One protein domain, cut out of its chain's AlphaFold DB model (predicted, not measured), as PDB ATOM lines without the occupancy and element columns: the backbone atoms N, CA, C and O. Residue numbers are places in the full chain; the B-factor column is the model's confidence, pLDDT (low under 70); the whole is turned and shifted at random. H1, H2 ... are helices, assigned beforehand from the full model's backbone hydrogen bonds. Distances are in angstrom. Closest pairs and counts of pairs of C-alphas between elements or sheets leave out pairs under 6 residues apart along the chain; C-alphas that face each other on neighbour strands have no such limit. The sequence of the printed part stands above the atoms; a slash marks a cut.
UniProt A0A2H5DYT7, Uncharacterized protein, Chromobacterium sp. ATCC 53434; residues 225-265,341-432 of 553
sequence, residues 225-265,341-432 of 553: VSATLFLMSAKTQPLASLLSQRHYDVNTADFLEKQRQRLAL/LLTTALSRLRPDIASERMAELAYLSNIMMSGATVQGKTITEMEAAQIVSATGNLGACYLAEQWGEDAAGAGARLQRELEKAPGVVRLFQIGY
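Overview. This is residues 225 to 265 and 341 to 432 of the 553 residues of an uncharacterized protein of Chromobacterium sp. ATCC 53434 (UniProt A0A2H5DYT7). Two long helices, H5 and H6, make a V, and the short last helix H8 lies between its arms as the core. H1 and H2 pack on H8, H4 and H7 pack on H6 and on each other, and H3 meets H5 with residue 256 alone. The printed part has 133 residues with eight named helices, H1 to H8 in order, and no named strand; the class is all helix, mostly crossed. It is compact, with a radius of gyration of the C-alphas of 14.4 A, and spans 39 by 38 by 27 A.

Along the chain. H1, residues 225 to 236, begins at C-alpha 225 (-38.569, 107.738, -8.662). H2 is residues 239 to 244, and H3, residues 250 to 265, is 22.7 A long. H4 is residues 341 to 346. H5, residues 351 to 371, measures 29.7 A, and H6, residues 381 to 403, 33.0 A. H7 is residues 407 to 418. H8, residues 423 to 432, ends at C-alpha 432 (-36.177, 92.476, 0.410).

Arrangement. H1 touches H8, closest C-alphas Ala 234 and Gln 429, 5.0 A. H2 touches H8 at a shallow tilt of 11 degrees, opposite ways, closest C-alphas Leu 242 and Ile 430, 6.5 A. H3 and H5 only just touch, with 3 pairs of C-alphas within 8 A, closest Leu 256 and Glu 360. H4 touches H7, closest C-alphas Ala 345 and Gln 415, 5.1 A. H6 and H8 are about perpendicular, 89 degrees, and touch, closest C-alphas Gly 395 and Gly 431, 4.0 A. Every O i to N i+4 pair is within hydrogen-bond range in H1 to H7; in H8, 5 of 6 are.

Size, cuts and confidence. Residues 266 to 340 are not printed; C-alphas 265 and 341 are 33.5 A apart across the cut. Of the links that are printed whole, none is long. No printed residue is under 70 in pLDDT.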
ATOM      1  N   VAL A 225     -38.805 107.050  -9.943       86.69
ATOM      2  CA  VAL A 225     -38.569 107.738  -8.662       86.69
ATOM      3  C   VAL A 225     -39.389 107.071  -7.557       86.69
ATOM      4  O   VAL A 225     -38.865 106.713  -6.498       86.69
ATOM      5  N   SER A 226     -40.667 106.819  -7.828       88.75
ATOM      6  CA  SER A 226     -41.585 106.124  -6.923       88.75
ATOM      7  C   SER A 226     -41.126 104.695  -6.608       88.75
ATOM      8  O   SER A 226     -41.165 104.275  -5.448       88.75
ATOM      9  N   ALA A 227     -40.641 103.958  -7.613       91.12
ATOM     10  CA  ALA A 227     -40.093 102.614  -7.443       91.12
ATOM     11  C   ALA A 227     -38.848 102.613  -6.538       91.12
ATOM     12  O   ALA A 227     -38.756 101.816  -5.599       91.12
ATOM     13  N   THR A 228     -37.912 103.537  -6.761       89.38
ATOM     14  CA  THR A 228     -36.711 103.672  -5.930       89.38
ATOM     15  C   THR A 228     -37.053 104.066  -4.498       89.38
ATOM     16  O   THR A 228     -36.522 103.464  -3.564       89.38
ATOM     17  N   LEU A 229     -37.982 105.005  -4.295       90.88
ATOM     18  CA  LEU A 229     -38.453 105.374  -2.957       90.88
ATOM     19  C   LEU A 229     -39.088 104.184  -2.227       90.88
ATOM     20  O   LEU A 229     -38.812 103.976  -1.042       90.88
ATOM     21  N   PHE A 230     -39.881 103.364  -2.924       95.00
ATOM     22  CA  PHE A 230     -40.453 102.142  -2.356       95.00
ATOM     23  C   PHE A 230     -39.360 101.161  -1.904       95.00
ATOM     24  O   PHE A 230     -39.386 100.689  -0.764       95.00
ATOM     25  N   LEU A 231     -38.368 100.882  -2.756       94.12
ATOM     26  CA  LEU A 231     -37.273  99.960  -2.433       94.12
ATOM     27  C   LEU A 231     -36.378 100.499  -1.307       94.12
ATOM     28  O   LEU A 231     -35.999  99.752  -0.401       94.12
ATOM     29  N   MET A 232     -36.080 101.800  -1.304       91.88
ATOM     30  CA  MET A 232     -35.336 102.449  -0.220       91.88
ATOM     31  C   MET A 232     -36.095 102.382   1.107       91.88
ATOM     32  O   MET A 232     -35.497 102.078   2.143       91.88
ATOM     33  N   SER A 233     -37.410 102.605   1.087       93.56
ATOM     34  CA  SER A 233     -38.272 102.456   2.262       93.56
ATOM     35  C   SER A 233     -38.250 101.016   2.782       93.56
ATOM     36  O   SER A 233     -37.971 100.793   3.960       93.56
ATOM     37  N   ALA A 234     -38.414 100.023   1.901       94.12
ATOM     38  CA  ALA A 234     -38.353  98.604   2.258       94.12
ATOM     39  C   ALA A 234     -36.995  98.203   2.867       94.12
ATOM     40  O   ALA A 234     -36.937  97.405   3.799       94.12
ATOM     41  N   LYS A 235     -35.896  98.780   2.368       93.00
ATOM     42  CA  LYS A 235     -34.539  98.539   2.874       93.00
ATOM     43  C   LYS A 235     -34.289  99.172   4.248       93.00
ATOM     44  O   LYS A 235     -33.583  98.584   5.068       93.00
ATOM     45  N   THR A 236     -34.798 100.382   4.480       92.31
ATOM     46  CA  THR A 236     -34.468 101.198   5.665       92.31
ATOM     47  C   THR A 236     -35.429 101.004   6.833       92.31
ATOM     48  O   THR A 236     -35.020 101.162   7.985       92.31
ATOM     49  N   GLN A 237     -36.686 100.633   6.577       93.25
ATOM     50  CA  GLN A 237     -37.656 100.384   7.641       93.25
ATOM     51  C   GLN A 237     -37.234  99.200   8.517       93.25
ATOM     52  O   GLN A 237     -36.808  98.177   7.995       93.25
ATOM     53  N   PRO A 238     -37.364  99.269   9.853       94.06
ATOM     54  CA  PRO A 238     -37.011  98.152  10.721       94.06
ATOM     55  C   PRO A 238     -38.000  96.987  10.563       94.06
ATOM     56  O   PRO A 238     -39.211  97.207  10.491       94.06
ATOM     57  N   LEU A 239     -37.501  95.744  10.632       93.25
ATOM     58  CA  LEU A 239     -38.321  94.525  10.518       93.25
ATOM     59  C   LEU A 239     -39.544  94.544  11.449       93.25
ATOM     60  O   LEU A 239     -40.635  94.167  11.039       93.25
ATOM     61  N   ALA A 240     -39.405  95.036  12.685       93.00
ATOM     62  CA  ALA A 240     -40.522  95.135  13.631       93.00
ATOM     63  C   ALA A 240     -41.678  96.028  13.125       93.00
ATOM     64  O   ALA A 240     -42.849  95.744  13.390       93.00
ATOM     65  N   SER A 241     -41.365  97.082  12.364       93.62
ATOM     66  CA  SER A 241     -42.365  97.948  11.728       93.62
ATOM     67  C   SER A 241     -43.069  97.215  10.585       93.62
ATOM     68  O   SER A 241     -44.295  97.150  10.565       93.62
ATOM     69  N   LEU A 242     -42.315  96.555   9.699       92.88
ATOM     70  CA  LEU A 242     -42.882  95.746   8.609       92.88
ATOM     71  C   LEU A 242     -43.755  94.594   9.134       92.88
ATOM     72  O   LEU A 242     -44.803  94.267   8.577       92.88
ATOM     73  N   LEU A 243     -43.368  93.991  10.259       91.56
ATOM     74  CA  LEU A 243     -44.150  92.950  10.920       91.56
ATOM     75  C   LEU A 243     -45.461  93.473  11.517       91.56
ATOM     76  O   LEU A 243     -46.409  92.701  11.624       91.56
ATOM     77  N   SER A 244     -45.543  94.744  11.900       92.19
ATOM     78  CA  SER A 244     -46.758  95.333  12.481       92.19
ATOM     79  C   SER A 244     -47.623  96.087  11.465       92.19
ATOM     80  O   SER A 244     -48.724  96.526  11.808       92.19
ATOM     81  N   GLN A 245     -47.173  96.188  10.215       92.00
ATOM     82  CA  GLN A 245     -47.863  96.892   9.143       92.00
ATOM     83  C   GLN A 245     -49.218  96.253   8.806       92.00
ATOM     84  O   GLN A 245     -49.319  95.056   8.530       92.00
ATOM     85  N   ARG A 246     -50.271  97.081   8.804       90.19
ATOM     86  CA  ARG A 246     -51.665  96.674   8.525       90.19
ATOM     87  C   ARG A 246     -52.245  97.252   7.240       90.19
ATOM     88  O   ARG A 246     -53.294  96.806   6.791       90.19
ATOM     89  N   HIS A 247     -51.583  98.250   6.668       91.44
ATOM     90  CA  HIS A 247     -52.053  98.975   5.495       91.44
ATOM     91  C   HIS A 247     -50.902  99.159   4.511       91.44
ATOM     92  O   HIS A 247     -49.731  99.134   4.905       91.44
ATOM     93  N   TYR A 248     -51.241  99.331   3.237       91.06
ATOM     94  CA  TYR A 248     -50.283  99.782   2.236       91.06
ATOM     95  C   TYR A 248     -49.772 101.179   2.594       91.06
ATOM     96  O   TYR A 248     -50.454 101.942   3.285       91.06
ATOM     97  N   ASP A 249     -48.583 101.520   2.108       90.94
ATOM     98  CA  ASP A 249     -48.203 102.923   2.008       90.94
ATOM     99  C   ASP A 249     -49.135 103.655   1.024       90.94
ATOM    100  O   ASP A 249     -49.824 103.036   0.209       90.94
ATOM    101  N   VAL A 250     -49.178 104.983   1.134       88.75
ATOM    102  CA  VAL A 250     -50.123 105.825   0.384       88.75
ATOM    103  C   VAL A 250     -49.945 105.662  -1.130       88.75
ATOM    104  O   VAL A 250     -50.940 105.554  -1.844       88.75
ATOM    105  N   ASN A 251     -48.702 105.562  -1.607       88.19
ATOM    106  CA  ASN A 251     -48.396 105.468  -3.035       88.19
ATOM    107  C   ASN A 251     -48.798 104.100  -3.600       88.19
ATOM    108  O   ASN A 251     -49.458 104.029  -4.635       88.19
ATOM    109  N   THR A 252     -48.473 103.013  -2.892       90.94
ATOM    110  CA  THR A 252     -48.922 101.662  -3.257       90.94
ATOM    111  C   THR A 252     -50.449 101.561  -3.248       90.94
ATOM    112  O   THR A 252     -51.037 100.957  -4.147       90.94
ATOM    113  N   ALA A 253     -51.116 102.162  -2.255       90.56
ATOM    114  CA  ALA A 253     -52.575 102.161  -2.167       90.56
ATOM    115  C   ALA A 253     -53.225 102.867  -3.367       90.56
ATOM    116  O   ALA A 253     -54.138 102.307  -3.976       90.56
ATOM    117  N   ASP A 254     -52.741 104.065  -3.710       87.75
ATOM    118  CA  ASP A 254     -53.241 104.851  -4.843       87.75
ATOM    119  C   ASP A 254     -53.011 104.127  -6.177       87.75
ATOM    120  O   ASP A 254     -53.929 104.004  -6.991       87.75
ATOM    121  N   PHE A 255     -51.824 103.543  -6.374       88.00
ATOM    122  CA  PHE A 255     -51.519 102.774  -7.580       88.00
ATOM    123  C   PHE A 255     -52.468 101.580  -7.761       88.00
ATOM    124  O   PHE A 255     -53.080 101.419  -8.821       88.00
ATOM    125  N   LEU A 256     -52.630 100.748  -6.726       87.88
ATOM    126  CA  LEU A 256     -53.479  99.555  -6.797       87.88
ATOM    127  C   LEU A 256     -54.965  99.909  -6.943       87.88
ATOM    128  O   LEU A 256     -55.720  99.160  -7.562       87.88
ATOM    129  N   GLU A 257     -55.408 101.036  -6.383       88.06
ATOM    130  CA  GLU A 257     -56.761 101.559  -6.594       88.06
ATOM    131  C   GLU A 257     -56.968 101.998  -8.050       88.06
ATOM    132  O   GLU A 257     -57.906 101.533  -8.701       88.06
ATOM    133  N   LYS A 258     -56.049 102.796  -8.609       85.50
ATOM    134  CA  LYS A 258     -56.077 103.193 -10.026       85.50
ATOM    135  C   LYS A 258     -56.063 101.976 -10.955       85.50
ATOM    136  O   LYS A 258     -56.794 101.948 -11.944       85.50
ATOM    137  N   GLN A 259     -55.271 100.952 -10.643       84.06
ATOM    138  CA  GLN A 259     -55.223  99.715 -11.426       84.06
ATOM    139  C   GLN A 259     -56.546  98.935 -11.354       84.06
ATOM    140  O   GLN A 259     -57.041  98.467 -12.383       84.06
ATOM    141  N   ARG A 260     -57.164  98.836 -10.168       83.25
ATOM    142  CA  ARG A 260     -58.490  98.211 -10.000       83.25
ATOM    143  C   ARG A 260     -59.564  98.932 -10.809       83.25
ATOM    144  O   ARG A 260     -60.343  98.277 -11.500       83.25
ATOM    145  N   GLN A 261     -59.572 100.263 -10.786       84.06
ATOM    146  CA  GLN A 261     -60.510 101.067 -11.574       84.06
ATOM    147  C   GLN A 261     -60.346 100.824 -13.080       84.06
ATOM    148  O   GLN A 261     -61.341 100.695 -13.791       84.06
ATOM    149  N   ARG A 262     -59.110 100.671 -13.570       78.62
ATOM    150  CA  ARG A 262     -58.842 100.349 -14.981       78.62
ATOM    151  C   ARG A 262     -59.363  98.983 -15.387       78.62
ATOM    152  O   ARG A 262     -60.042  98.876 -16.404       78.62
ATOM    153  N   LEU A 263     -59.085  97.952 -14.590       75.19
ATOM    154  CA  LEU A 263     -59.613  96.614 -14.857       75.19
ATOM    155  C   LEU A 263     -61.149  96.636 -14.856       75.19
ATOM    156  O   LEU A 263     -61.770  96.069 -15.750       75.19
ATOM    157  N   ALA A 264     -61.773  97.369 -13.931       78.69
ATOM    158  CA  ALA A 264     -63.225  97.528 -13.907       78.69
ATOM    159  C   ALA A 264     -63.782  98.221 -15.169       78.69
ATOM    160  O   ALA A 264     -64.847  97.838 -15.652       78.69
ATOM    161  N   LEU A 265     -63.071  99.212 -15.722       76.69
ATOM    162  CA  LEU A 265     -63.450  99.879 -16.973       76.69
ATOM    163  C   LEU A 265     -63.261  98.973 -18.198       76.69
ATOM    164  O   LEU A 265     -64.142  98.933 -19.052       76.69
ATOM    165  N   LEU A 341     -43.819  78.096  -0.408       86.94
ATOM    166  CA  LEU A 341     -44.846  78.281   0.611       86.94
ATOM    167  C   LEU A 341     -45.818  79.396   0.187       86.94
ATOM    168  O   LEU A 341     -47.029  79.249   0.347       86.94
ATOM    169  N   LEU A 342     -45.300  80.438  -0.474       88.56
ATOM    170  CA  LEU A 342     -46.099  81.499  -1.085       88.56
ATOM    171  C   LEU A 342     -47.030  80.975  -2.191       88.56
ATOM    172  O   LEU A 342     -48.234  81.209  -2.135       88.56
ATOM    173  N   THR A 343     -46.518  80.227  -3.172       88.38
ATOM    174  CA  THR A 343     -47.326  79.698  -4.292       88.38
ATOM    175  C   THR A 343     -48.391  78.712  -3.808       88.38
ATOM    176  O   THR A 343     -49.528  78.709  -4.288       88.38
ATOM    177  N   THR A 344     -48.062  77.916  -2.790       88.81
ATOM    178  CA  THR A 344     -49.023  77.008  -2.152       88.81
ATOM    179  C   THR A 344     -50.128  77.779  -1.427       88.81
ATOM    180  O   THR A 344     -51.286  77.375  -1.478       88.81
ATOM    181  N   ALA A 345     -49.800  78.895  -0.771       88.75
ATOM    182  CA  ALA A 345     -50.793  79.735  -0.109       88.75
ATOM    183  C   ALA A 345     -51.676  80.488  -1.120       88.75
ATOM    184  O   ALA A 345     -52.894  80.504  -0.960       88.75
ATOM    185  N   LEU A 346     -51.088  81.037  -2.189       89.56
ATOM    186  CA  LEU A 346     -51.806  81.764  -3.243       89.56
ATOM    187  C   LEU A 346     -52.813  80.879  -3.988       89.56
ATOM    188  O   LEU A 346     -53.934  81.311  -4.234       89.56
ATOM    189  N   SER A 347     -52.457  79.627  -4.289       89.44
ATOM    190  CA  SER A 347     -53.359  78.689  -4.988       89.44
ATOM    191  C   SER A 347     -54.580  78.256  -4.163       89.44
ATOM    192  O   SER A 347     -55.533  77.717  -4.719       89.44
ATOM    193  N   ARG A 348     -54.574  78.499  -2.845       90.94
ATOM    194  CA  ARG A 348     -55.694  78.202  -1.934       90.94
ATOM    195  C   ARG A 348     -56.608  79.400  -1.681       90.94
ATOM    196  O   ARG A 348     -57.620  79.245  -0.997       90.94
ATOM    197  N   LEU A 349     -56.253  80.584  -2.178       91.25
ATOM    198  CA  LEU A 349     -57.064  81.787  -2.012       91.25
ATOM    199  C   LEU A 349     -58.338  81.722  -2.858       91.25
ATOM    200  O   LEU A 349     -58.413  81.044  -3.883       91.25
ATOM    201  N   ARG A 350     -59.349  82.480  -2.424       92.00
ATOM    202  CA  ARG A 350     -60.545  82.740  -3.233       92.00
ATOM    203  C   ARG A 350     -60.145  83.513  -4.504       92.00
ATOM    204  O   ARG A 350     -59.199  84.298  -4.439       92.00
ATOM    205  N   PRO A 351     -60.824  83.308  -5.648       88.00
ATOM    206  CA  PRO A 351     -60.391  83.852  -6.941       88.00
ATOM    207  C   PRO A 351     -60.354  85.388  -6.987       88.00
ATOM    208  O   PRO A 351     -59.481  85.952  -7.640       88.00
ATOM    209  N   ASP A 352     -61.250  86.056  -6.258       88.31
ATOM    210  CA  ASP A 352     -61.271  87.510  -6.070       88.31
ATOM    211  C   ASP A 352     -59.982  88.002  -5.399       88.31
ATOM    212  O   ASP A 352     -59.249  88.813  -5.963       88.31
ATOM    213  N   ILE A 353     -59.640  87.429  -4.243       90.50
ATOM    214  CA  ILE A 353     -58.422  87.788  -3.504       90.50
ATOM    215  C   ILE A 353     -57.169  87.365  -4.277       90.50
ATOM    216  O   ILE A 353     -56.182  88.096  -4.311       90.50
ATOM    217  N   ALA A 354     -57.182  86.191  -4.909       88.25
ATOM    218  CA  ALA A 354     -56.059  85.716  -5.708       88.25
ATOM    219  C   ALA A 354     -55.736  86.702  -6.838       88.25
ATOM    220  O   ALA A 354     -54.567  87.021  -7.042       88.25
ATOM    221  N   SER A 355     -56.757  87.242  -7.512       87.38
ATOM    222  CA  SER A 355     -56.569  88.262  -8.545       87.38
ATOM    223  C   SER A 355     -55.959  89.551  -7.986       87.38
ATOM    224  O   SER A 355     -55.075  90.115  -8.628       87.38
ATOM    225  N   GLU A 356     -56.366  89.997  -6.794       90.44
ATOM    226  CA  GLU A 356     -55.742  91.150  -6.124       90.44
ATOM    227  C   GLU A 356     -54.261  90.890  -5.808       90.44
ATOM    228  O   GLU A 356     -53.411  91.734  -6.078       90.44
ATOM    229  N   ARG A 357     -53.917  89.700  -5.300       93.06
ATOM    230  CA  ARG A 357     -52.516  89.334  -5.011       93.06
ATOM    231  C   ARG A 357     -51.671  89.156  -6.270       93.06
ATOM    232  O   ARG A 357     -50.471  89.410  -6.231       93.06
ATOM    233  N   MET A 358     -52.275  88.761  -7.390       90.00
ATOM    234  CA  MET A 358     -51.587  88.766  -8.686       90.00
ATOM    235  C   MET A 358     -51.311  90.191  -9.171       90.00
ATOM    236  O   MET A 358     -50.217  90.453  -9.664       90.00
ATOM    237  N   ALA A 359     -52.250  91.123  -8.974       89.06
ATOM    238  CA  ALA A 359     -52.024  92.535  -9.287       89.06
ATOM    239  C   ALA A 359     -50.876  93.126  -8.448       89.06
ATOM    240  O   ALA A 359     -50.031  93.836  -8.985       89.06
ATOM    241  N   GLU A 360     -50.771  92.757  -7.166       93.81
ATOM    242  CA  GLU A 360     -49.627  93.136  -6.321       93.81
ATOM    243  C   GLU A 360     -48.292  92.597  -6.842       93.81
ATOM    244  O   GLU A 360     -47.303  93.322  -6.849       93.81
ATOM    245  N   LEU A 361     -48.240  91.336  -7.282       93.81
ATOM    246  CA  LEU A 361     -47.017  90.766  -7.858       93.81
ATOM    247  C   LEU A 361     -46.607  91.474  -9.151       93.81
ATOM    248  O   LEU A 361     -45.417  91.723  -9.352       93.81
ATOM    249  N   ALA A 362     -47.572  91.820 -10.005       90.56
ATOM    250  CA  ALA A 362     -47.314  92.601 -11.211       90.56
ATOM    251  C   ALA A 362     -46.781  94.001 -10.861       90.56
ATOM    252  O   ALA A 362     -45.761  94.424 -11.400       90.56
ATOM    253  N   TYR A 363     -47.401  94.677  -9.887       92.81
ATOM    254  CA  TYR A 363     -46.934  95.967  -9.372       92.81
ATOM    255  C   TYR A 363     -45.491  95.899  -8.849       92.81
ATOM    256  O   TYR A 363     -44.647  96.701  -9.244       92.81
ATOM    257  N   LEU A 364     -45.178  94.909  -8.012       95.62
ATOM    258  CA  LEU A 364     -43.828  94.704  -7.483       95.62
ATOM    259  C   LEU A 364     -42.815  94.363  -8.584       95.62
ATOM    260  O   LEU A 364     -41.656  94.760  -8.493       95.62
ATOM    261  N   SER A 365     -43.236  93.648  -9.631       93.75
ATOM    262  CA  SER A 365     -42.374  93.352 -10.785       93.75
ATOM    263  C   SER A 365     -42.038  94.633 -11.545       93.75
ATOM    264  O   SER A 365     -40.874  94.855 -11.868       93.75
ATOM    265  N   ASN A 366     -43.017  95.524 -11.725       90.94
ATOM    266  CA  ASN A 366     -42.795  96.849 -12.306       90.94
ATOM    267  C   ASN A 366     -41.868  97.705 -11.434       90.94
ATOM    268  O   ASN A 366     -40.948  98.319 -11.964       90.94
ATOM    269  N   ILE A 367     -42.030  97.682 -10.105       93.50
ATOM    270  CA  ILE A 367     -41.082  98.338  -9.189       93.50
ATOM    271  C   ILE A 367     -39.664  97.802  -9.390       93.50
ATOM    272  O   ILE A 367     -38.719  98.583  -9.452       93.50
ATOM    273  N   MET A 368     -39.493  96.482  -9.477       92.31
ATOM    274  CA  MET A 368     -38.167  95.888  -9.639       92.31
ATOM    275  C   MET A 368     -37.528  96.254 -10.978       92.31
ATOM    276  O   MET A 368     -36.339  96.555 -10.998       92.31
ATOM    277  N   MET A 369     -38.295  96.273 -12.068       89.19
ATOM    278  CA  MET A 369     -37.790  96.691 -13.379       89.19
ATOM    279  C   MET A 369     -37.379  98.167 -13.399       89.19
ATOM    280  O   MET A 369     -36.312  98.485 -13.918       89.19
ATOM    281  N   SER A 370     -38.193  99.053 -12.816       86.12
ATOM    282  CA  SER A 370     -37.932 100.500 -12.830       86.12
ATOM    283  C   SER A 370     -36.889 100.941 -11.792       86.12
ATOM    284  O   SER A 370     -36.194 101.933 -11.994       86.12
ATOM    285  N   GLY A 371     -36.802 100.246 -10.654       85.62
ATOM    286  CA  GLY A 371     -36.086 100.718  -9.466       85.62
ATOM    287  C   GLY A 371     -34.824  99.940  -9.092       85.62
ATOM    288  O   GLY A 371     -34.122 100.367  -8.172       85.62
ATOM    289  N   ALA A 372     -34.516  98.817  -9.753       86.50
ATOM    290  CA  ALA A 372     -33.375  97.973  -9.402       86.50
ATOM    291  C   ALA A 372     -32.562  97.501 -10.618       86.50
ATOM    292  O   ALA A 372     -33.087  97.251 -11.699       86.50
ATOM    293  N   THR A 373     -31.257  97.320 -10.408       85.19
ATOM    294  CA  THR A 373     -30.368  96.604 -11.330       85.19
ATOM    295  C   THR A 373     -29.775  95.386 -10.642       85.19
ATOM    296  O   THR A 373     -29.596  95.356  -9.424       85.19
ATOM    297  N   VAL A 374     -29.452  94.371 -11.438       82.88
ATOM    298  CA  VAL A 374     -28.715  93.187 -10.984       82.88
ATOM    299  C   VAL A 374     -27.478  93.069 -11.864       82.88
ATOM    300  O   VAL A 374     -27.593  93.044 -13.088       82.88
ATOM    301  N   GLN A 375     -26.283  93.033 -11.260       81.00
ATOM    302  CA  GLN A 375     -25.003  93.020 -11.991       81.00
ATOM    303  C   GLN A 375     -24.837  94.197 -12.975       81.00
ATOM    304  O   GLN A 375     -24.285  94.033 -14.065       81.00
ATOM    305  N   GLY A 376     -25.373  95.372 -12.628       77.94
ATOM    306  CA  GLY A 376     -25.339  96.563 -13.482       77.94
ATOM    307  C   GLY A 376     -26.216  96.485 -14.737       77.94
ATOM    308  O   GLY A 376     -26.090  97.336 -15.609       77.94
ATOM    309  N   LYS A 377     -27.093  95.479 -14.851       81.50
ATOM    310  CA  LYS A 377     -28.047  95.341 -15.959       81.50
ATOM    311  C   LYS A 377     -29.472  95.627 -15.504       81.50
ATOM    312  O   LYS A 377     -29.833  95.345 -14.359       81.50
ATOM    313  N   THR A 378     -30.274  96.149 -16.428       81.94
ATOM    314  CA  THR A 378     -31.726  96.273 -16.282       81.94
ATOM    315  C   THR A 378     -32.356  94.889 -16.183       81.94
ATOM    316  O   THR A 378     -31.958  93.963 -16.895       81.94
ATOM    317  N   ILE A 379     -33.332  94.745 -15.293       85.56
ATOM    318  CA  ILE A 379     -33.999  93.470 -15.033       85.56
ATOM    319  C   ILE A 379     -35.084  93.256 -16.091       85.56
ATOM    320  O   ILE A 379     -35.896  94.145 -16.336       85.56
ATOM    321  N   THR A 380     -35.113  92.079 -16.718       85.38
ATOM    322  CA  THR A 380     -36.197  91.729 -17.652       85.38
ATOM    323  C   THR A 380     -37.496  91.410 -16.905       85.38
ATOM    324  O   THR A 380     -37.465  91.014 -15.744       85.38
ATOM    325  N   GLU A 381     -38.652  91.495 -17.568       85.50
ATOM    326  CA  GLU A 381     -39.958  91.210 -16.945       85.50
ATOM    327  C   GLU A 381     -40.022  89.827 -16.276       85.50
ATOM    328  O   GLU A 381     -40.460  89.685 -15.132       85.50
ATOM    329  N   MET A 382     -39.518  88.796 -16.962       84.38
ATOM    330  CA  MET A 382     -39.498  87.435 -16.431       84.38
ATOM    331  C   MET A 382     -38.570  87.308 -15.216       84.38
ATOM    332  O   MET A 382     -38.925  86.646 -14.240       84.38
ATOM    333  N   GLU A 383     -37.392  87.936 -15.255       88.12
ATOM    334  CA  GLU A 383     -36.471  87.958 -14.114       88.12
ATOM    335  C   GLU A 383     -37.067  88.736 -12.939       88.12
ATOM    336  O   GLU A 383     -36.983  88.276 -11.803       88.12
ATOM    337  N   ALA A 384     -37.731  89.866 -13.193       91.19
ATOM    338  CA  ALA A 384     -38.391  90.663 -12.168       91.19
ATOM    339  C   ALA A 384     -39.475  89.846 -11.456       91.19
ATOM    340  O   ALA A 384     -39.466  89.764 -10.228       91.19
ATOM    341  N   ALA A 385     -40.334  89.149 -12.205       90.06
ATOM    342  CA  ALA A 385     -41.357  88.278 -11.631       90.06
ATOM    343  C   ALA A 385     -40.755  87.144 -10.778       90.06
ATOM    344  O   ALA A 385     -41.247  86.845  -9.684       90.06
ATOM    345  N   GLN A 386     -39.660  86.529 -11.239       90.94
ATOM    346  CA  GLN A 386     -38.952  85.486 -10.490       90.94
ATOM    347  C   GLN A 386     -38.314  86.031  -9.209       90.94
ATOM    348  O   GLN A 386     -38.453  85.416  -8.149       90.94
ATOM    349  N   ILE A 387     -37.663  87.195  -9.280       93.19
ATOM    350  CA  ILE A 387     -37.049  87.865  -8.132       93.19
ATOM    351  C   ILE A 387     -38.115  88.251  -7.108       93.19
ATOM    352  O   ILE A 387     -37.944  87.965  -5.924       93.19
ATOM    353  N   VAL A 388     -39.222  88.857  -7.538       95.50
ATOM    354  CA  VAL A 388     -40.327  89.255  -6.655       95.50
ATOM    355  C   VAL A 388     -40.938  88.038  -5.972       95.50
ATOM    356  O   VAL A 388     -41.121  88.052  -4.756       95.50
ATOM    357  N   SER A 389     -41.202  86.965  -6.721       93.94
ATOM    358  CA  SER A 389     -41.758  85.726  -6.170       93.94
ATOM    359  C   SER A 389     -40.811  85.075  -5.154       93.94
ATOM    360  O   SER A 389     -41.231  84.728  -4.048       93.94
ATOM    361  N   ALA A 390     -39.516  84.979  -5.475       94.19
ATOM    362  CA  ALA A 390     -38.498  84.451  -4.567       94.19
ATOM    363  C   ALA A 390     -38.356  85.309  -3.300       94.19
ATOM    364  O   ALA A 390     -38.339  84.777  -2.190       94.19
ATOM    365  N   THR A 391     -38.331  86.632  -3.460       96.31
ATOM    366  CA  THR A 391     -38.225  87.600  -2.360       96.31
ATOM    367  C   THR A 391     -39.459  87.554  -1.458       96.31
ATOM    368  O   THR A 391     -39.337  87.483  -0.236       96.31
ATOM    369  N   GLY A 392     -40.660  87.508  -2.038       95.75
ATOM    370  CA  GLY A 392     -41.904  87.338  -1.291       95.75
ATOM    371  C   GLY A 392     -41.961  85.994  -0.558       95.75
ATOM    372  O   GLY A 392     -42.378  85.938   0.599       95.75
ATOM    373  N   ASN A 393     -41.487  84.913  -1.186       95.31
ATOM    374  CA  ASN A 393     -41.395  83.608  -0.534       95.31
ATOM    375  C   ASN A 393     -40.404  83.621   0.639       95.31
ATOM    376  O   ASN A 393     -40.699  83.033   1.677       95.31
ATOM    377  N   LEU A 394     -39.283  84.335   0.520       95.38
ATOM    378  CA  LEU A 394     -38.330  84.500   1.615       95.38
ATOM    379  C   LEU A 394     -38.980  85.195   2.821       95.38
ATOM    380  O   LEU A 394     -38.860  84.709   3.946       95.38
ATOM    381  N   GLY A 395     -39.724  86.282   2.591       95.62
ATOM    382  CA  GLY A 395     -40.481  86.952   3.652       95.62
ATOM    383  C   GLY A 395     -41.563  86.062   4.270       95.62
ATOM    384  O   GLY A 395     -41.764  86.071   5.485       95.62
ATOM    385  N   ALA A 396     -42.214  85.229   3.457       94.31
ATOM    386  CA  ALA A 396     -43.181  84.243   3.926       94.31
ATOM    387  C   ALA A 396     -42.540  83.161   4.817       94.31
ATOM    388  O   ALA A 396     -43.084  82.827   5.869       94.31
ATOM    389  N   CYS A 397     -41.365  82.647   4.436       93.56
ATOM    390  CA  CYS A 397     -40.593  81.710   5.252       93.56
ATOM    391  C   CYS A 397     -40.148  82.343   6.578       93.56
ATOM    392  O   CYS A 397     -40.257  81.700   7.619       93.56
ATOM    393  N   TYR A 398     -39.708  83.603   6.560       95.00
ATOM    394  CA  TYR A 398     -39.335  84.324   7.777       95.00
ATOM    395  C   TYR A 398     -40.512  84.444   8.758       95.00
ATOM    396  O   TYR A 398     -40.362  84.177   9.950       95.00
ATOM    397  N   LEU A 399     -41.710  84.787   8.268       93.19
ATOM    398  CA  LEU A 399     -42.916  84.828   9.103       93.19
ATOM    399  C   LEU A 399     -43.293  83.455   9.665       93.19
ATOM    400  O   LEU A 399     -43.667  83.363  10.833       93.19
ATOM    401  N   ALA A 400     -43.175  82.402   8.855       92.12
ATOM    402  CA  ALA A 400     -43.448  81.037   9.289       92.12
ATOM    403  C   ALA A 400     -42.543  80.615  10.459       92.12
ATOM    404  O   ALA A 400     -43.042  80.075  11.447       92.12
ATOM    405  N   GLU A 401     -41.243  80.928  10.394       91.69
ATOM    406  CA  GLU A 401     -40.304  80.675  11.497       91.69
ATOM    407  C   GLU A 401     -40.678  81.455  12.766       91.69
ATOM    408  O   GLU A 401     -40.647  80.895  13.860       91.69
ATOM    409  N   GLN A 402     -41.095  82.719  12.634       91.50
ATOM    410  CA  GLN A 402     -41.531  83.540  13.775       91.50
ATOM    411  C   GLN A 402     -42.798  83.005  14.454       91.50
ATOM    412  O   GLN A 402     -43.002  83.227  15.647       91.50
ATOM    413  N   TRP A 403     -43.667  82.313  13.717       91.56
ATOM    414  CA  TRP A 403     -44.859  81.690  14.291       91.56
ATOM    415  C   TRP A 403     -44.557  80.387  15.035       91.56
ATOM    416  O   TRP A 403     -45.367  79.990  15.871       91.56
ATOM    417  N   GLY A 404     -43.415  79.743  14.763       86.56
ATOM    418  CA  GLY A 404     -43.044  78.464  15.373       86.56
ATOM    419  C   GLY A 404     -44.000  77.317  15.022       86.56
ATOM    420  O   GLY A 404     -44.144  76.380  15.803       86.56
ATOM    421  N   GLU A 405     -44.694  77.412  13.884       80.81
ATOM    422  CA  GLU A 405     -45.667  76.419  13.418       80.81
ATOM    423  C   GLU A 405     -45.031  75.448  12.411       80.81
ATOM    424  O   GLU A 405     -44.145  75.819  11.639       80.81
ATOM    425  N   ASP A 406     -45.535  74.210  12.356       83.38
ATOM    426  CA  ASP A 406     -45.177  73.260  11.299       83.38
ATOM    427  C   ASP A 406     -45.565  73.809   9.912       83.38
ATOM    428  O   ASP A 406     -46.518  74.580   9.775       83.38
ATOM    429  N   ALA A 407     -44.897  73.345   8.849       78.00
ATOM    430  CA  ALA A 407     -45.084  73.849   7.480       78.00
ATOM    431  C   ALA A 407     -46.557  73.891   7.009       78.00
ATOM    432  O   ALA A 407     -46.965  74.806   6.291       78.00
ATOM    433  N   ALA A 408     -47.376  72.922   7.435       80.50
ATOM    434  CA  ALA A 408     -48.804  72.887   7.116       80.50
ATOM    435  C   ALA A 408     -49.610  73.980   7.847       80.50
ATOM    436  O   ALA A 408     -50.478  74.607   7.234       80.50
ATOM    437  N   GLY A 409     -49.308  74.226   9.127       86.06
ATOM    438  CA  GLY A 409     -49.925  75.290   9.926       86.06
ATOM    439  C   GLY A 409     -49.532  76.670   9.408       86.06
ATOM    440  O   GLY A 409     -50.404  77.489   9.104       86.06
ATOM    441  N   ALA A 410     -48.235  76.849   9.141       87.19
ATOM    442  CA  ALA A 410     -47.690  78.065   8.558       87.19
ATOM    443  C   ALA A 410     -48.366  78.425   7.226       87.19
ATOM    444  O   ALA A 410     -48.726  79.582   7.016       87.19
ATOM    445  N   GLY A 411     -48.619  77.445   6.350       87.88
ATOM    446  CA  GLY A 411     -49.337  77.675   5.093       87.88
ATOM    447  C   GLY A 411     -50.778  78.166   5.294       87.88
ATOM    448  O   GLY A 411     -51.203  79.116   4.638       87.88
ATOM    449  N   ALA A 412     -51.529  77.566   6.222       88.56
ATOM    450  CA  ALA A 412     -52.908  77.973   6.517       88.56
ATOM    451  C   ALA A 412     -52.987  79.343   7.214       88.56
ATOM    452  O   ALA A 412     -53.926  80.116   7.008       88.56
ATOM    453  N   ARG A 413     -52.004  79.671   8.057       91.81
ATOM    454  CA  ARG A 413     -51.898  80.992   8.678       91.81
ATOM    455  C   ARG A 413     -51.485  82.059   7.671       91.81
ATOM    456  O   ARG A 413     -52.109  83.115   7.650       91.81
ATOM    457  N   LEU A 414     -50.527  81.761   6.795       92.06
ATOM    458  CA  LEU A 414     -50.139  82.660   5.714       92.06
ATOM    459  C   LEU A 414     -51.309  82.953   4.780       92.06
ATOM    460  O   LEU A 414     -51.504  84.103   4.413       92.06
ATOM    461  N   GLN A 415     -52.118  81.946   4.443       92.06
ATOM    462  CA  GLN A 415     -53.332  82.148   3.658       92.06
ATOM    463  C   GLN A 415     -54.248  83.203   4.302       92.06
ATOM    464  O   GLN A 415     -54.648  84.147   3.631       92.06
ATOM    465  N   ARG A 416     -54.514  83.104   5.613       91.50
ATOM    466  CA  ARG A 416     -55.332  84.090   6.350       91.50
ATOM    467  C   ARG A 416     -54.706  85.486   6.407       91.50
ATOM    468  O   ARG A 416     -55.433  86.473   6.467       91.50
ATOM    469  N   GLU A 417     -53.379  85.578   6.422       91.81
ATOM    470  CA  GLU A 417     -52.676  86.864   6.348       91.81
ATOM    471  C   GLU A 417     -52.742  87.458   4.933       91.81
ATOM    472  O   GLU A 417     -52.988  88.649   4.796       91.81
ATOM    473  N   LEU A 418     -52.617  86.635   3.886       92.94
ATOM    474  CA  LEU A 418     -52.777  87.045   2.487       92.94
ATOM    475  C   LEU A 418     -54.214  87.460   2.149       92.94
ATOM    476  O   LEU A 418     -54.429  88.201   1.197       92.94
ATOM    477  N   GLU A 419     -55.217  87.037   2.915       92.69
ATOM    478  CA  GLU A 419     -56.581  87.558   2.762       92.69
ATOM    479  C   GLU A 419     -56.699  89.036   3.168       92.69
ATOM    480  O   GLU A 419     -57.659  89.700   2.783       92.69
ATOM    481  N   LYS A 420     -55.719  89.580   3.900       92.44
ATOM    482  CA  LYS A 420     -55.714  90.966   4.378       92.44
ATOM    483  C   LYS A 420     -54.627  91.784   3.684       92.44
ATOM    484  O   LYS A 420     -53.538  91.295   3.391       92.44
ATOM    485  N   ALA A 421     -54.896  93.070   3.475       86.75
ATOM    486  CA  ALA A 421     -53.845  94.028   3.148       86.75
ATOM    487  C   ALA A 421     -52.844  94.119   4.318       86.75
ATOM    488  O   ALA A 421     -53.259  93.995   5.476       86.75
ATOM    489  N   PRO A 422     -51.544  94.349   4.064       86.19
ATOM    490  CA  PRO A 422     -50.882  94.614   2.774       86.19
ATOM    491  C   PRO A 422     -50.433  93.373   1.956       86.19
ATOM    492  O   PRO A 422     -49.543  93.494   1.116       86.19
ATOM    493  N   GLY A 423     -51.001  92.181   2.182       92.25
ATOM    494  CA  GLY A 423     -50.848  91.033   1.276       92.25
ATOM    495  C   GLY A 423     -49.399  90.636   0.951       92.25
ATOM    496  O   GLY A 423     -48.563  90.482   1.846       92.25
ATOM    497  N   VAL A 424     -49.109  90.460  -0.343       94.81
ATOM    498  CA  VAL A 424     -47.790  90.065  -0.863       94.81
ATOM    499  C   VAL A 424     -46.779  91.212  -0.779       94.81
ATOM    500  O   VAL A 424     -45.592  90.949  -0.596       94.81
ATOM    501  N   VAL A 425     -47.227  92.472  -0.821       96.44
ATOM    502  CA  VAL A 425     -46.352  93.657  -0.718       96.44
ATOM    503  C   VAL A 425     -45.529  93.626   0.569       96.44
ATOM    504  O   VAL A 425     -44.311  93.785   0.527       96.44
ATOM    505  N   ARG A 426     -46.153  93.318   1.711       96.06
ATOM    506  CA  ARG A 426     -45.430  93.193   2.991       96.06
ATOM    507  C   ARG A 426     -44.475  92.009   3.018       96.06
ATOM    508  O   ARG A 426     -43.379  92.133   3.558       96.06
ATOM    509  N   LEU A 427     -44.861  90.870   2.440       96.38
ATOM    510  CA  LEU A 427     -43.965  89.712   2.343       96.38
ATOM    511  C   LEU A 427     -42.720  90.061   1.526       96.38
ATOM    512  O   LEU A 427     -41.607  89.734   1.931       96.38
ATOM    513  N   PHE A 428     -42.910  90.775   0.417       97.38
ATOM    514  CA  PHE A 428     -41.816  91.280  -0.393       97.38
ATOM    515  C   PHE A 428     -40.933  92.252   0.393       97.38
ATOM    516  O   PHE A 428     -39.727  92.051   0.418       97.38
ATOM    517  N   GLN A 429     -41.494  93.248   1.086       96.94
ATOM    518  CA  GLN A 429     -40.706  94.212   1.869       96.94
ATOM    519  C   GLN A 429     -39.846  93.524   2.941       96.94
ATOM    520  O   GLN A 429     -38.660  93.824   3.063       96.94
ATOM    521  N   ILE A 430     -40.412  92.547   3.665       96.81
ATOM    522  CA  ILE A 430     -39.675  91.742   4.653       96.81
ATOM    523  C   ILE A 430     -38.535  90.975   3.974       96.81
ATOM    524  O   ILE A 430     -37.390  91.038   4.421       96.81
ATOM    525  N   GLY A 431     -38.832  90.251   2.891       96.62
ATOM    526  CA  GLY A 431     -37.824  89.485   2.159       96.62
ATOM    527  C   GLY A 431     -36.723  90.373   1.578       96.62
ATOM    528  O   GLY A 431     -35.543  90.051   1.692       96.62
ATOM    529  N   TYR A 432     -37.094  91.519   1.013       96.69
ATOM    530  CA  TYR A 432     -36.177  92.476   0.410       96.69
ATOM    531  C   TYR A 432     -35.227  93.062   1.456       96.69
ATOM    532  O   TYR A 432     -34.018  93.093   1.236       96.69
TER     533      TYR A 432